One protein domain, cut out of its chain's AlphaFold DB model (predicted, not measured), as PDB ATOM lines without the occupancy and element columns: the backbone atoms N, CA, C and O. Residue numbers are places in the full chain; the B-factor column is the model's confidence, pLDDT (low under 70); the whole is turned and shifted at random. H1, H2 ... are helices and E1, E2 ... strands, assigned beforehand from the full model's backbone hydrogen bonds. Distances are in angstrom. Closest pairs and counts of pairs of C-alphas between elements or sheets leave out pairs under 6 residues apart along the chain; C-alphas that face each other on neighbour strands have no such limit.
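AT A GLANCE: This is residues 6 to 110 of the 115 residues of an uncharacterized protein of Nitrosomonas sp. APG5 (UniProt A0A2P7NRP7). A five-stranded sheet, curled like part of a barrel, has the short helix H1 packed on it near the middle of the domain, while the longer helix H2 runs away from the sheet and residues 102 to 110, of which 102 to 107 belong to H2, stick out. The printed part has 105 residues, with two named helices and five named strands in the order E1 H1 E2 E3 E4 E5 H2, a mixed class. The mixed sheet runs E1 E3 E4 E5 E2; the whole is compact, with a radius of gyration of the C-alphas of 14.9 A and spans of 44 by 34 by 24 A.

HOW THE PARTS SIT: Start at E1, residues 12 to 16, an edge strand parallel to E3, residues 45 to 50; N 14 and O 47 are 2.8 A apart. E3 forms an antiparallel hairpin with E4, residues 65 to 75 (N 46 to O 67, 2.9 A), and E4, which bends by 64 degrees at residue 70, forms another with E5, residues 79 to 86 (N 68 to O 85, 2.8 A). E3 E4 E5 are a meander, each strand the antiparallel neighbour of the one before. The other edge strand, E2, residues 31 to 34, is antiparallel to E5 (N 34 to O 80, 2.8 A), which completes a Greek key, E2 E3 E4 E5, the first strand beside the fourth. Look next at H1, residues 18 to 25: it is on the sheet at a height of 7.8 A, and its closest C-alphas to E5 are those of Val 25 and Pro 86, 6.6 A. H2, residues 91 to 107, is not on the sheet; it is close to H1 but not clearly touching, Ile 22 to Ile 97 being the closest C-alphas at 6.6 A, and about perpendicular, only just, at 70.1 degrees. In H1 and H2 every O i to N i+4 pair is within hydrogen-bond range.

IN THESE COORDINATES: Find C-alpha 12 at (-26.596, 59.876, 115.279), where E1 begins. E4 runs 26.7 A, E5 22.0 A and E3 15.9 A. From C-alpha 91 at (-12.093, 54.153, 97.441) H2 runs 24.5 A to C-alpha 107 at (-20.285, 68.759, 79.626).

THE WHOLE: The two C-alphas farthest apart, Asp 9 and Ser 110, are 48.8 A apart. The printed part has no cut, and the link from E3 to E4, residues 51 to 64, is long. pLDDT is under 70 at residues 88 to 95, 100 to 101 and 103 to 110.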
ATOM      1  N   ILE A   6     -31.642  59.505 115.871       89.94
ATOM      2  CA  ILE A   6     -30.884  58.666 116.797       89.94
ATOM      3  C   ILE A   6     -31.439  57.258 116.605       89.94
ATOM      4  O   ILE A   6     -32.663  57.085 116.652       89.94
ATOM      5  N   ASP A   7     -30.578  56.301 116.283       84.75
ATOM      6  CA  ASP A   7     -30.982  54.905 116.122       84.75
ATOM      7  C   ASP A   7     -31.121  54.175 117.472       84.75
ATOM      8  O   ASP A   7     -30.987  54.772 118.543       84.75
ATOM      9  N   GLU A   8     -31.461  52.884 117.425       81.94
ATOM     10  CA  GLU A   8     -31.682  52.061 118.623       81.94
ATOM     11  C   GLU A   8     -30.404  51.854 119.452       81.94
ATOM     12  O   GLU A   8     -30.492  51.668 120.666       81.94
ATOM     13  N   ASP A   9     -29.235  51.954 118.815       83.25
ATOM     14  CA  ASP A   9     -27.920  51.823 119.441       83.25
ATOM     15  C   ASP A   9     -27.382  53.174 119.957       83.25
ATOM     16  O   ASP A   9     -26.319  53.236 120.579       83.25
ATOM     17  N   GLY A  10     -28.136  54.259 119.750       84.88
ATOM     18  CA  GLY A  10     -27.795  55.610 120.189       84.88
ATOM     19  C   GLY A  10     -26.927  56.395 119.204       84.88
ATOM     20  O   GLY A  10     -26.503  57.502 119.539       84.88
ATOM     21  N   ALA A  11     -26.671  55.874 118.003       89.12
ATOM     22  CA  ALA A  11     -25.859  56.553 117.007       89.12
ATOM     23  C   ALA A  11     -26.664  57.625 116.256       89.12
ATOM     24  O   ALA A  11     -27.826  57.447 115.872       89.12
ATOM     25  N   TYR A  12     -26.017  58.767 116.025       93.31
ATOM     26  CA  TYR A  12     -26.596  59.876 115.279       93.31
ATOM     27  C   TYR A  12     -26.500  59.597 113.786       93.31
ATOM     28  O   TYR A  12     -25.420  59.317 113.268       93.31
ATOM     29  N   SER A  13     -27.612  59.727 113.070       93.25
ATOM     30  CA  SER A  13     -27.684  59.427 111.645       93.25
ATOM     31  C   SER A  13     -28.439  60.477 110.839       93.25
ATOM     32  O   SER A  13     -29.361  61.155 111.312       93.25
ATOM     33  N   LEU A  14     -28.063  60.602 109.569       92.88
ATOM     34  CA  LEU A  14     -28.695  61.497 108.618       92.88
ATOM     35  C   LEU A  14     -28.812  60.860 107.236       92.88
ATOM     36  O   LEU A  14     -27.883  60.237 106.742       92.88
ATOM     37  N   LYS A  15     -29.957  61.075 106.582       92.69
ATOM     38  CA  LYS A  15     -30.179  60.652 105.197       92.69
ATOM     39  C   LYS A  15     -29.853  61.768 104.211       92.69
ATOM     40  O   LYS A  15     -30.466  62.843 104.268       92.69
ATOM     41  N   LEU A  16     -28.953  61.489 103.278       91.56
ATOM     42  CA  LEU A  16     -28.572  62.382 102.186       91.56
ATOM     43  C   LEU A  16     -28.946  61.768 100.834       91.56
ATOM     44  O   LEU A  16     -28.927  60.548 100.670       91.56
ATOM     45  N   ASN A  17     -29.327  62.618  99.884       90.56
ATOM     46  CA  ASN A  17     -29.498  62.209  98.492       90.56
ATOM     47  C   ASN A  17     -28.139  62.168  97.773       90.56
ATOM     48  O   ASN A  17     -27.105  62.513  98.352       90.56
ATOM     49  N   GLN A  18     -28.150  61.758  96.505       87.69
ATOM     50  CA  GLN A  18     -26.939  61.626  95.705       87.69
ATOM     51  C   GLN A  18     -26.112  62.918  95.658       87.69
ATOM     52  O   GLN A  18     -24.918  62.896  95.952       87.69
ATOM     53  N   ASP A  19     -26.741  64.038  95.302       85.44
ATOM     54  CA  ASP A  19     -26.047  65.312  95.110       85.44
ATOM     55  C   ASP A  19     -25.403  65.800  96.409       85.44
ATOM     56  O   ASP A  19     -24.261  66.253  96.412       85.44
ATOM     57  N   GLU A  20     -26.105  65.659  97.533       89.12
ATOM     58  CA  GLU A  20     -25.597  66.006  98.859       89.12
ATOM     59  C   GLU A  20     -24.392  65.145  99.250       89.12
ATOM     60  O   GLU A  20     -23.420  65.675  99.791       89.12
ATOM     61  N   ILE A  21     -24.419  63.841  98.953       87.31
ATOM     62  CA  ILE A  21     -23.279  62.946  99.195       87.31
ATOM     63  C   ILE A  21     -22.094  63.341  98.319       87.31
ATOM     64  O   ILE A  21     -20.994  63.509  98.843       87.31
ATOM     65  N   ILE A  22     -22.306  63.544  97.014       83.19
ATOM     66  CA  ILE A  22     -21.248  63.981  96.092       83.19
ATOM     67  C   ILE A  22     -20.612  65.271  96.611       83.19
ATOM     68  O   ILE A  22     -19.389  65.356  96.709       83.19
ATOM     69  N   LEU A  23     -21.417  66.274  96.967       86.06
ATOM     70  CA  LEU A  23     -20.945  67.581  97.430       86.06
ATOM     71  C   LEU A  23     -20.187  67.516  98.761       86.06
ATOM     72  O   LEU A  23     -19.178  68.211  98.916       86.06
ATOM     73  N   LEU A  24     -20.653  66.683  99.694       87.31
ATOM     74  CA  LEU A  24     -20.007  66.454 100.986       87.31
ATOM     75  C   LEU A  24     -18.640  65.789 100.805       87.31
ATOM     76  O   LEU A  24     -17.633  66.271 101.318       87.31
ATOM     77  N   VAL A  25     -18.602  64.699 100.043       83.06
ATOM     78  CA  VAL A  25     -17.404  63.871  99.854       83.06
ATOM     79  C   VAL A  25     -16.351  64.591  99.029       83.06
ATOM     80  O   VAL A  25     -15.163  64.529  99.331       83.06
ATOM     81  N   SER A  26     -16.781  65.301  97.991       78.62
ATOM     82  CA  SER A  26     -15.878  66.090  97.154       78.62
ATOM     83  C   SER A  26     -15.316  67.323  97.876       78.62
ATOM     84  O   SER A  26     -14.451  68.006  97.329       78.62
ATOM     85  N   GLY A  27     -15.806  67.634  99.084       76.81
ATOM     86  CA  GLY A  27     -15.358  68.763  99.897       76.81
ATOM     87  C   GLY A  27     -15.823  70.132  99.396       76.81
ATOM     88  O   GLY A  27     -15.393  71.150  99.936       76.81
ATOM     89  N   TYR A  28     -16.699  70.189  98.383       73.69
ATOM     90  CA  TYR A  28     -17.221  71.452  97.848       73.69
ATOM     91  C   TYR A  28     -18.187  72.121  98.824       73.69
ATOM     92  O   TYR A  28     -18.135  73.336  99.013       73.69
ATOM     93  N   ILE A  29     -19.070  71.332  99.442       80.31
ATOM     94  CA  ILE A  29     -19.990  71.798 100.481       80.31
ATOM     95  C   ILE A  29     -19.878  70.818 101.650       80.31
ATOM     96  O   ILE A  29     -20.648  69.864 101.737       80.31
ATOM     97  N   PRO A  30     -18.916  71.030 102.568       81.56
ATOM     98  CA  PRO A  30     -18.699  70.136 103.699       81.56
ATOM     99  C   PRO A  30     -19.707  70.388 104.827       81.56
ATOM    100  O   PRO A  30     -19.451  70.010 105.963       81.56
ATOM    101  N   TYR A  31     -20.815  71.092 104.572       85.62
ATOM    102  CA  TYR A  31     -21.784  71.438 105.602       85.62
ATOM    103  C   TYR A  31     -23.201  71.011 105.244       85.62
ATOM    104  O   TYR A  31     -23.638  71.111 104.098       85.62
ATOM    105  N   ILE A  32     -23.950  70.595 106.260       90.06
ATOM    106  CA  ILE A  32     -25.354  70.218 106.142       90.06
ATOM    107  C   ILE A  32     -26.212  71.152 106.984       90.06
ATOM    108  O   ILE A  32     -25.889  71.432 108.135       90.06
ATOM    109  N   VAL A  33     -27.323  71.616 106.409       89.50
ATOM    110  CA  VAL A  33     -28.276  72.503 107.086       89.50
ATOM    111  C   VAL A  33     -29.387  71.695 107.754       89.50
ATOM    112  O   VAL A  33     -30.169  71.000 107.092       89.50
ATOM    113  N   CYS A  34     -29.494  71.847 109.068       88.38
ATOM    114  CA  CYS A  34     -30.481  71.202 109.917       88.38
ATOM    115  C   CYS A  34     -31.646  72.144 110.249       88.38
ATOM    116  O   CYS A  34     -31.487  73.360 110.357       88.38
ATOM    117  N   GLU A  35     -32.838  71.567 110.419       83.25
ATOM    118  CA  GLU A  35     -34.047  72.315 110.808       83.25
ATOM    119  C   GLU A  35     -33.964  72.900 112.219       83.25
ATOM    120  O   GLU A  35     -34.572  73.929 112.508       83.25
ATOM    121  N   LYS A  36     -33.246  72.210 113.104       84.75
ATOM    122  CA  LYS A  36     -33.078  72.529 114.521       84.75
ATOM    123  C   LYS A  36     -31.652  72.211 114.939       84.75
ATOM    124  O   LYS A  36     -30.932  71.554 114.184       84.75
ATOM    125  N   ASP A  37     -31.290  72.649 116.140       84.81
ATOM    126  CA  ASP A  37     -30.087  72.164 116.802       84.81
ATOM    127  C   ASP A  37     -30.144  70.633 116.865       84.81
ATOM    128  O   ASP A  37     -31.137  70.089 117.361       84.81
ATOM    129  N   PRO A  38     -29.163  69.930 116.283       83.12
ATOM    130  CA  PRO A  38     -29.143  68.481 116.327       83.12
ATOM    131  C   PRO A  38     -28.697  67.943 117.697       83.12
ATOM    132  O   PRO A  38     -28.795  66.737 117.894       83.12
ATOM    133  N   GLU A  39     -28.237  68.804 118.620       86.19
ATOM    134  CA  GLU A  39     -27.874  68.467 120.010       86.19
ATOM    135  C   GLU A  39     -26.886  67.290 120.120       86.19
ATOM    136  O   GLU A  39     -26.903  66.525 121.082       86.19
ATOM    137  N   ILE A  40     -26.006  67.145 119.123       86.00
ATOM    138  CA  ILE A  40     -25.026  66.058 119.067       86.00
ATOM    139  C   ILE A  40     -23.864  66.376 120.026       86.00
ATOM    140  O   ILE A  40     -23.270  67.454 119.904       86.00
ATOM    141  N   PRO A  41     -23.511  65.472 120.959       85.62
ATOM    142  CA  PRO A  41     -22.366  65.640 121.848       85.62
ATOM    143  C   PRO A  41     -21.031  65.778 121.102       85.62
ATOM    144  O   PRO A  41     -20.839  65.262 120.002       85.62
ATOM    145  N   GLU A  42     -20.073  66.462 121.729       83.50
ATOM    146  CA  GLU A  42     -18.719  66.586 121.189       83.50
ATOM    147  C   GLU A  42     -18.016  65.219 121.144       83.50
ATOM    148  O   GLU A  42     -18.062  64.455 122.107       83.50
ATOM    149  N   GLY A  43     -17.345  64.924 120.029       82.25
ATOM    150  CA  GLY A  43     -16.629  63.660 119.819       82.25
ATOM    151  C   GLY A  43     -17.467  62.537 119.203       82.25
ATOM    152  O   GLY A  43     -16.904  61.498 118.866       82.25
ATOM    153  N   GLU A  44     -18.768  62.750 119.004       88.50
ATOM    154  CA  GLU A  44     -19.647  61.810 118.304       88.50
ATOM    155  C   GLU A  44     -19.493  61.878 116.779       88.50
ATOM    156  O   GLU A  44     -19.049  62.879 116.199       88.50
ATOM    157  N   PHE A  45     -19.913  60.798 116.118       90.75
ATOM    158  CA  PHE A  45     -19.977  60.708 114.662       90.75
ATOM    159  C   PHE A  45     -21.405  60.858 114.158       90.75
ATOM    160  O   PHE A  45     -22.359  60.396 114.783       90.75
ATOM    161  N   LEU A  46     -21.537  61.465 112.980       92.88
ATOM    162  CA  LEU A  46     -22.783  61.462 112.230       92.88
ATOM    163  C   LEU A  46     -22.699  60.419 111.116       92.88
ATOM    164  O   LEU A  46     -21.922  60.572 110.172       92.88
ATOM    165  N   TRP A  47     -23.518  59.380 111.208       92.88
ATOM    166  CA  TRP A  47     -23.634  58.342 110.194       92.88
ATOM    167  C   TRP A  47     -24.470  58.828 109.016       92.88
ATOM    168  O   TRP A  47     -25.635  59.210 109.163       92.88
ATOM    169  N   ILE A  48     -23.881  58.824 107.827       91.69
ATOM    170  CA  ILE A  48     -24.547  59.254 106.604       91.69
ATOM    171  C   ILE A  48     -25.114  58.036 105.888       91.69
ATOM    172  O   ILE A  48     -24.383  57.145 105.468       91.69
ATOM    173  N   HIS A  49     -26.432  58.029 105.721       91.31
ATOM    174  CA  HIS A  49     -27.156  57.029 104.951       91.31
ATOM    175  C   HIS A  49     -27.542  57.605 103.596       91.31
ATOM    176  O   HIS A  49     -28.144  58.682 103.511       91.31
ATOM    177  N   TYR A  50     -27.269  56.855 102.537       89.25
ATOM    178  CA  TYR A  50     -27.753  57.199 101.214       89.25
ATOM    179  C   TYR A  50     -29.252  56.908 101.087       89.25
ATOM    180  O   TYR A  50     -29.729  55.828 101.436       89.25
ATOM    181  N   ALA A  51     -30.008  57.897 100.615       90.50
ATOM    182  CA  ALA A  51     -31.410  57.771 100.244       90.50
ATOM    183  C   ALA A  51     -31.528  57.752  98.708       90.50
ATOM    184  O   ALA A  51     -31.698  58.822  98.119       90.50
ATOM    185  N   PRO A  52     -31.416  56.571  98.072       85.62
ATOM    186  CA  PRO A  52     -31.413  56.453  96.619       85.62
ATOM    187  C   PRO A  52     -32.783  56.770  96.006       85.62
ATOM    188  O   PRO A  52     -33.830  56.430  96.568       85.62
ATOM    189  N   ALA A  53     -32.764  57.365  94.819       87.38
ATOM    190  CA  ALA A  53     -33.897  57.581  93.929       87.38
ATOM    191  C   ALA A  53     -33.733  56.787  92.617       87.38
ATOM    192  O   ALA A  53     -32.638  56.372  92.253       87.38
ATOM    193  N   GLU A  54     -34.830  56.585  91.876       82.06
ATOM    194  CA  GLU A  54     -34.848  55.745  90.658       82.06
ATOM    195  C   GLU A  54     -33.874  56.196  89.557       82.06
ATOM    196  O   GLU A  54     -33.411  55.368  88.779       82.06
ATOM    197  N   ASN A  55     -33.567  57.494  89.488       82.88
ATOM    198  CA  ASN A  55     -32.703  58.083  88.458       82.88
ATOM    199  C   ASN A  55     -31.286  58.381  88.962       82.88
ATOM    200  O   ASN A  55     -30.534  59.085  88.282       82.88
ATOM    201  N   ASP A  56     -30.937  57.896  90.151       80.38
ATOM    202  CA  ASP A  56     -29.609  58.113  90.687       80.38
ATOM    203  C   ASP A  56     -28.572  57.284  89.916       80.38
ATOM    204  O   ASP A  56     -28.779  56.136  89.528       80.38
ATOM    205  N   ILE A  57     -27.433  57.915  89.680       75.25
ATOM    206  CA  ILE A  57     -26.261  57.383  88.985       75.25
ATOM    207  C   ILE A  57     -25.425  56.537  89.951       75.25
ATOM    208  O   ILE A  57     -24.790  55.557  89.560       75.25
ATOM    209  N   ILE A  58     -25.422  56.928  91.222       71.69
ATOM    210  CA  ILE A  58     -24.725  56.263  92.300       71.69
ATOM    211  C   ILE A  58     -25.531  55.025  92.721       71.69
ATOM    212  O   ILE A  58     -26.702  55.159  93.102       71.69
ATOM    213  N   PRO A  59     -24.912  53.829  92.714       70.31
ATOM    214  CA  PRO A  59     -25.578  52.597  93.102       70.31
ATOM    215  C   PRO A  59     -26.156  52.654  94.528       70.31
ATOM    216  O   PRO A  59     -25.487  53.134  95.442       70.31
ATOM    217  N   PRO A  60     -27.343  52.073  94.780       72.62
ATOM    218  CA  PRO A  60     -27.971  52.045  96.106       72.62
ATOM    219  C   PRO A  60     -27.269  51.108  97.109       72.62
ATOM    220  O   PRO A  60     -27.784  50.889  98.199       72.62
ATOM    221  N   ILE A  61     -26.121  50.532  96.743       70.56
ATOM    222  CA  ILE A  61     -25.334  49.586  97.551       70.56
ATOM    223  C   ILE A  61     -24.303  50.278  98.454       70.56
ATOM    224  O   ILE A  61     -23.403  49.622  98.963       70.56
ATOM    225  N   ILE A  62     -24.382  51.601  98.609       74.75
ATOM    226  CA  ILE A  62     -23.466  52.324  99.489       74.75
ATOM    227  C   ILE A  62     -23.835  52.039 100.934       74.75
ATOM    228  O   ILE A  62     -24.913  52.422 101.399       74.75
ATOM    229  N   ASP A  63     -22.896  51.414 101.634       83.88
ATOM    230  CA  ASP A  63     -22.979  51.247 103.072       83.88
ATOM    231  C   ASP A  63     -22.933  52.613 103.773       83.88
ATOM    232  O   ASP A  63     -22.224  53.526 103.325       83.88
ATOM    233  N   PRO A  64     -23.680  52.786 104.877       88.25
ATOM    234  CA  PRO A  64     -23.593  53.994 105.678       88.25
ATOM    235  C   PRO A  64     -22.154  54.252 106.115       88.25
ATOM    236  O   PRO A  64     -21.460  53.334 106.549       88.25
ATOM    237  N   PHE A  65     -21.723  55.508 106.037       88.19
ATOM    238  CA  PHE A  65     -20.354  55.887 106.381       88.19
ATOM    239  C   PHE A  65     -20.322  56.958 107.476       88.19
ATOM    240  O   PHE A  65     -21.199  57.833 107.519       88.19
ATOM    241  N   PRO A  66     -19.315  56.924 108.365       91.69
ATOM    242  CA  PRO A  66     -19.198  57.891 109.441       91.69
ATOM    243  C   PRO A  66     -18.599  59.212 108.943       91.69
ATOM    244  O   PRO A  66     -17.607  59.248 108.205       91.69
ATOM    245  N   CYS A  67     -19.173  60.316 109.411       91.75
ATOM    246  CA  CYS A  67     -18.603  61.652 109.297       91.75
ATOM    247  C   CYS A  67     -18.237  62.203 110.675       91.75
ATOM    248  O   CYS A  67     -19.053  62.203 111.598       91.75
ATOM    249  N   GLN A  68     -17.025  62.742 110.793       91.75
ATOM    250  CA  GLN A  68     -16.616  63.556 111.930       91.75
ATOM    251  C   GLN A  68     -17.342  64.896 111.881       91.75
ATOM    252  O   GLN A  68     -17.335  65.571 110.850       91.75
ATOM    253  N   ILE A  69     -17.913  65.315 113.006       91.75
ATOM    254  CA  ILE A  69     -18.458  66.662 113.152       91.75
ATOM    255  C   ILE A  69     -17.303  67.598 113.507       91.75
ATOM    256  O   ILE A  69     -16.729  67.518 114.589       91.75
ATOM    257  N   LEU A  70     -16.945  68.483 112.578       89.25
ATOM    258  CA  LEU A  70     -15.876  69.464 112.770       89.25
ATOM    259  C   LEU A  70     -16.362  70.699 113.531       89.25
ATOM    260  O   LEU A  70     -15.609  71.315 114.279       89.25
ATOM    261  N   SER A  71     -17.608  71.106 113.292       87.88
ATOM    262  CA  SER A  71     -18.240  72.214 114.009       87.88
ATOM    263  C   SER A  71     -19.757  72.183 113.860       87.88
ATOM    264  O   SER A  71     -20.283  71.749 112.833       87.88
ATOM    265  N   CYS A  72     -20.448  72.703 114.872       87.94
ATOM    266  CA  CYS A  72     -21.861  73.057 114.815       87.94
ATOM    267  C   CYS A  72     -21.978  74.575 114.963       87.94
ATOM    268  O   CYS A  72     -21.349  75.170 115.842       87.94
ATOM    269  N   GLY A  73     -22.753  75.213 114.096       85.69
ATOM    270  CA  GLY A  73     -22.957  76.652 114.139       85.69
ATOM    271  C   GLY A  73     -24.382  77.053 113.803       85.69
ATOM    272  O   GLY A  73     -25.192  76.256 113.331       85.69
ATOM    273  N   VAL A  74     -24.684  78.325 114.054       88.00
ATOM    274  CA  VAL A  74     -26.004  78.913 113.816       88.00
ATOM    275  C   VAL A  74     -25.841  80.163 112.962       88.00
ATOM    276  O   VAL A  74     -25.126  81.092 113.332       88.00
ATOM    277  N   PHE A  75     -26.513  80.204 111.814       79.94
ATOM    278  CA  PHE A  75     -26.634  81.430 111.024       79.94
ATOM    279  C   PHE A  75     -27.673  82.376 111.630       79.94
ATOM    280  O   PHE A  75     -28.599  81.951 112.321       79.94
ATOM    281  N   ALA A  76     -27.582  83.665 111.287       74.75
ATOM    282  CA  ALA A  76     -28.462  84.730 111.785       74.75
ATOM    283  C   ALA A  76     -29.976  84.426 111.679       74.75
ATOM    284  O   ALA A  76     -30.762  84.917 112.485       74.75
ATOM    285  N   ASN A  77     -30.382  83.561 110.745       76.12
ATOM    286  CA  ASN A  77     -31.775  83.149 110.539       76.12
ATOM    287  C   ASN A  77     -32.190  81.902 111.351       76.12
ATOM    288  O   ASN A  77     -33.182  81.268 111.004       76.12
ATOM    289  N   ARG A  78     -31.446  81.531 112.405       78.88
ATOM    290  CA  ARG A  78     -31.653  80.303 113.208       78.88
ATOM    291  C   ARG A  78     -31.527  79.004 112.406       78.88
ATOM    292  O   ARG A  78     -32.134  77.995 112.745       78.88
ATOM    293  N   LEU A  79     -30.744  79.035 111.331       83.25
ATOM    294  CA  LEU A  79     -30.387  77.834 110.584       83.25
ATOM    295  C   LEU A  79     -29.168  77.208 111.241       83.25
ATOM    296  O   LEU A  79     -28.129  77.864 111.348       83.25
ATOM    297  N   HIS A  80     -29.307  75.961 111.668       89.25
ATOM    298  CA  HIS A  80     -28.218  75.193 112.252       89.25
ATOM    299  C   HIS A  80     -27.450  74.511 111.128       89.25
ATOM    300  O   HIS A  80     -28.058  73.956 110.211       89.25
ATOM    301  N   PHE A  81     -26.125  74.566 111.173       89.88
ATOM    302  CA  PHE A  81     -25.282  73.867 110.217       89.88
ATOM    303  C   PHE A  81     -24.263  72.998 110.934       89.88
ATOM    304  O   PHE A  81     -23.680  73.398 111.942       89.88
ATOM    305  N   LEU A  82     -24.047  71.814 110.377       91.50
ATOM    306  CA  LEU A  82     -22.994  70.898 110.779       91.50
ATOM    307  C   LEU A  82     -21.930  70.900 109.699       91.50
ATOM    308  O   LEU A  82     -22.242  70.554 108.564       91.50
ATOM    309  N   THR A  83     -20.702  71.266 110.044       90.88
ATOM    310  CA  THR A  83     -19.544  71.034 109.177       90.88
ATOM    311  C   THR A  83     -19.026  69.630 109.444       90.88
ATOM    312  O   THR A  83     -18.771  69.277 110.596       90.88
ATOM    313  N   LEU A  84     -18.874  68.839 108.394       91.94
ATOM    314  CA  LEU A  84     -18.622  67.409 108.440       91.94
ATOM    315  C   LEU A  84     -17.365  67.052 107.641       91.94
ATOM    316  O   LEU A  84     -17.077  67.661 106.613       91.94
ATOM    317  N   SER A  85     -16.650  66.027 108.098       89.19
ATOM    318  CA  SER A  85     -15.553  65.392 107.366       89.19
ATOM    319  C   SER A  85     -15.778  63.882 107.304       89.19
ATOM    320  O   SER A  85     -15.786  63.248 108.360       89.19
ATOM    321  N   PRO A  86     -15.936  63.277 106.117       89.31
ATOM    322  CA  PRO A  86     -15.972  61.820 105.978       89.31
ATOM    323  C   PRO A  86     -14.668  61.183 106.489       89.31
ATOM    324  O   PRO A  86     -13.592  61.734 106.252       89.31
ATOM    325  N   ILE A  87     -14.755  60.052 107.200       82.81
ATOM    326  CA  ILE A  87     -13.588  59.375 107.812       82.81
ATOM    327  C   ILE A  87     -13.228  58.097 107.060       82.81
ATOM    328  O   ILE A  87     -12.075  57.889 106.694       82.81
ATOM    329  N   GLU A  88     -14.223  57.251 106.819       66.88
ATOM    330  CA  GLU A  88     -14.072  55.989 106.106       66.88
ATOM    331  C   GLU A  88     -14.937  56.065 104.864       66.88
ATOM    332  O   GLU A  88     -16.152  55.899 104.912       66.88
ATOM    333  N   PHE A  89     -14.307  56.401 103.747       63.72
ATOM    334  CA  PHE A  89     -14.991  56.498 102.475       63.72
ATOM    335  C   PHE A  89     -14.406  55.468 101.519       63.72
ATOM    336  O   PHE A  89     -13.193  55.436 101.308       63.72
ATOM    337  N   ASN A  90     -15.260  54.593 100.988       66.62
ATOM    338  CA  ASN A  90     -14.835  53.525 100.091       66.62
ATOM    339  C   ASN A  90     -14.134  54.131  98.857       66.62
ATOM    340  O   ASN A  90     -14.707  54.982  98.175       66.62
ATOM    341  N   LEU A  91     -12.899  53.694  98.580       59.72
ATOM    342  CA  LEU A  91     -12.093  54.153  97.441       59.72
ATOM    343  C   LEU A  91     -12.831  53.968  96.109       59.72
ATOM    344  O   LEU A  91     -12.806  54.871  95.277       59.72
ATOM    345  N   ASP A  92     -13.577  52.870  95.957       64.94
ATOM    346  CA  ASP A  92     -14.361  52.588  94.749       64.94
ATOM    347  C   ASP A  92     -15.437  53.660  94.509       64.94
ATOM    348  O   ASP A  92     -15.776  54.000  93.374       64.94
ATOM    349  N   PHE A  93     -15.971  54.230  95.590       68.06
ATOM    350  CA  PHE A  93     -16.969  55.287  95.516       68.06
ATOM    351  C   PHE A  93     -16.333  56.658  95.238       68.06
ATOM    352  O   PHE A  93     -16.927  57.485  94.546       68.06
ATOM    353  N   PHE A  94     -15.102  56.885  95.705       68.50
ATOM    354  CA  PHE A  94     -14.333  58.076  95.345       68.50
ATOM    355  C   PHE A  94     -14.012  58.096  93.849       68.50
ATOM    356  O   PHE A  94     -14.210  59.121  93.200       68.50
ATOM    357  N   ASP A  95     -13.619  56.954  93.284       69.94
ATOM    358  CA  ASP A  95     -13.345  56.820  91.852       69.94
ATOM    359  C   ASP A  95     -14.597  57.087  90.998       69.94
ATOM    360  O   ASP A  95     -14.527  57.816  90.006       69.94
ATOM    361  N   LEU A  96     -15.770  56.595  91.422       71.62
ATOM    362  CA  LEU A  96     -17.064  56.897  90.790       71.62
ATOM    363  C   LEU A  96     -17.409  58.396  90.828       71.62
ATOM    364  O   LEU A  96     -17.905  58.954  89.844       71.62
ATOM    365  N   ILE A  97     -17.144  59.069  91.951       70.44
ATOM    366  CA  ILE A  97     -17.377  60.513  92.095       70.44
ATOM    367  C   ILE A  97     -16.391  61.317  91.242       70.44
ATOM    368  O   ILE A  97     -16.785  62.299  90.608       70.44
ATOM    369  N   GLU A  98     -15.124  60.911  91.191       71.62
ATOM    370  CA  GLU A  98     -14.113  61.537  90.341       71.62
ATOM    371  C   GLU A  98     -14.462  61.378  88.855       71.62
ATOM    372  O   GLU A  98     -14.394  62.357  88.105       71.62
ATOM    373  N   GLU A  99     -14.932  60.199  88.435       71.12
ATOM    374  CA  GLU A  99     -15.429  59.968  87.077       71.12
ATOM    375  C   GLU A  99     -16.639  60.862  86.766       71.12
ATOM    376  O   GLU A  99     -16.683  61.522  85.719       71.12
ATOM    377  N   PHE A 100     -17.599  60.957  87.691       66.75
ATOM    378  CA  PHE A 100     -18.746  61.853  87.554       66.75
ATOM    379  C   PHE A 100     -18.310  63.320  87.416       66.75
ATOM    380  O   PHE A 100     -18.771  64.033  86.520       66.75
ATOM    381  N   ARG A 101     -17.364  63.771  88.246       67.00
ATOM    382  CA  ARG A 101     -16.797  65.127  88.199       67.00
ATOM    383  C   ARG A 101     -16.122  65.405  86.859       67.00
ATOM    384  O   ARG A 101     -16.291  66.484  86.286       67.00
ATOM    385  N   ASP A 102     -15.358  64.453  86.349       70.06
ATOM    386  CA  ASP A 102     -14.666  64.590  85.072       70.06
ATOM    387  C   ASP A 102     -15.644  64.587  83.889       70.06
ATOM    388  O   ASP A 102     -15.426  65.297  82.902       70.06
ATOM    389  N   ASN A 103     -16.766  63.875  84.001       65.12
ATOM    390  CA  ASN A 103     -17.855  63.912  83.025       65.12
ATOM    391  C   ASN A 103     -18.631  65.243  83.058       65.12
ATOM    392  O   ASN A 103     -18.912  65.800  81.995       65.12
ATOM    393  N   MET A 104     -18.870  65.821  84.238       61.53
ATOM    394  CA  MET A 104     -19.432  67.175  84.392       61.53
ATOM    395  C   MET A 104     -18.503  68.262  83.819       61.53
ATOM    396  O   MET A 104     -18.933  69.150  83.087       61.53
ATOM    397  N   LYS A 105     -17.186  68.162  84.039       62.09
ATOM    398  CA  LYS A 105     -16.207  69.082  83.422       62.09
ATOM    399  C   LYS A 105     -16.164  68.974  81.892       62.09
ATOM    400  O   LYS A 105     -15.801  69.936  81.209       62.09
ATOM    401  N   LYS A 106     -16.489  67.804  81.328       57.22
ATOM    402  CA  LYS A 106     -16.602  67.608  79.873       57.22
ATOM    403  C   LYS A 106     -17.899  68.205  79.318       57.22
ATOM    404  O   LYS A 106     -17.854  68.755  78.218       57.22
ATOM    405  N   SER A 107     -19.015  68.151  80.052       53.22
ATOM    406  CA  SER A 107     -20.285  68.759  79.626       53.22
ATOM    407  C   SER A 107     -20.269  70.291  79.710       53.22
ATOM    408  O   SER A 107     -20.836  70.943  78.834       53.22
ATOM    409  N   ASP A 108     -19.507  70.883  80.632       48.56
ATOM    410  CA  ASP A 108     -19.282  72.340  80.684       48.56
ATOM    411  C   ASP A 108     -18.537  72.891  79.452       48.56
ATOM    412  O   ASP A 108     -18.690  74.058  79.087       48.56
ATOM    413  N   LYS A 109     -17.781  72.057  78.722       47.53
ATOM    414  CA  LYS A 109     -17.210  72.454  77.418       47.53
ATOM    415  C   LYS A 109     -18.254  72.518  76.294       47.53
ATOM    416  O   LYS A 109     -17.948  73.053  75.228       47.53
ATOM    417  N   SER A 110     -19.463  71.998  76.520       42.78
ATOM    418  CA  SER A 110     -20.577  71.984  75.563       42.78
ATOM    419  C   SER A 110     -21.587  73.115  75.783       42.78
ATOM    420  O   SER A 110     -22.393  73.368  74.890       42.78
TER     421      SER A 110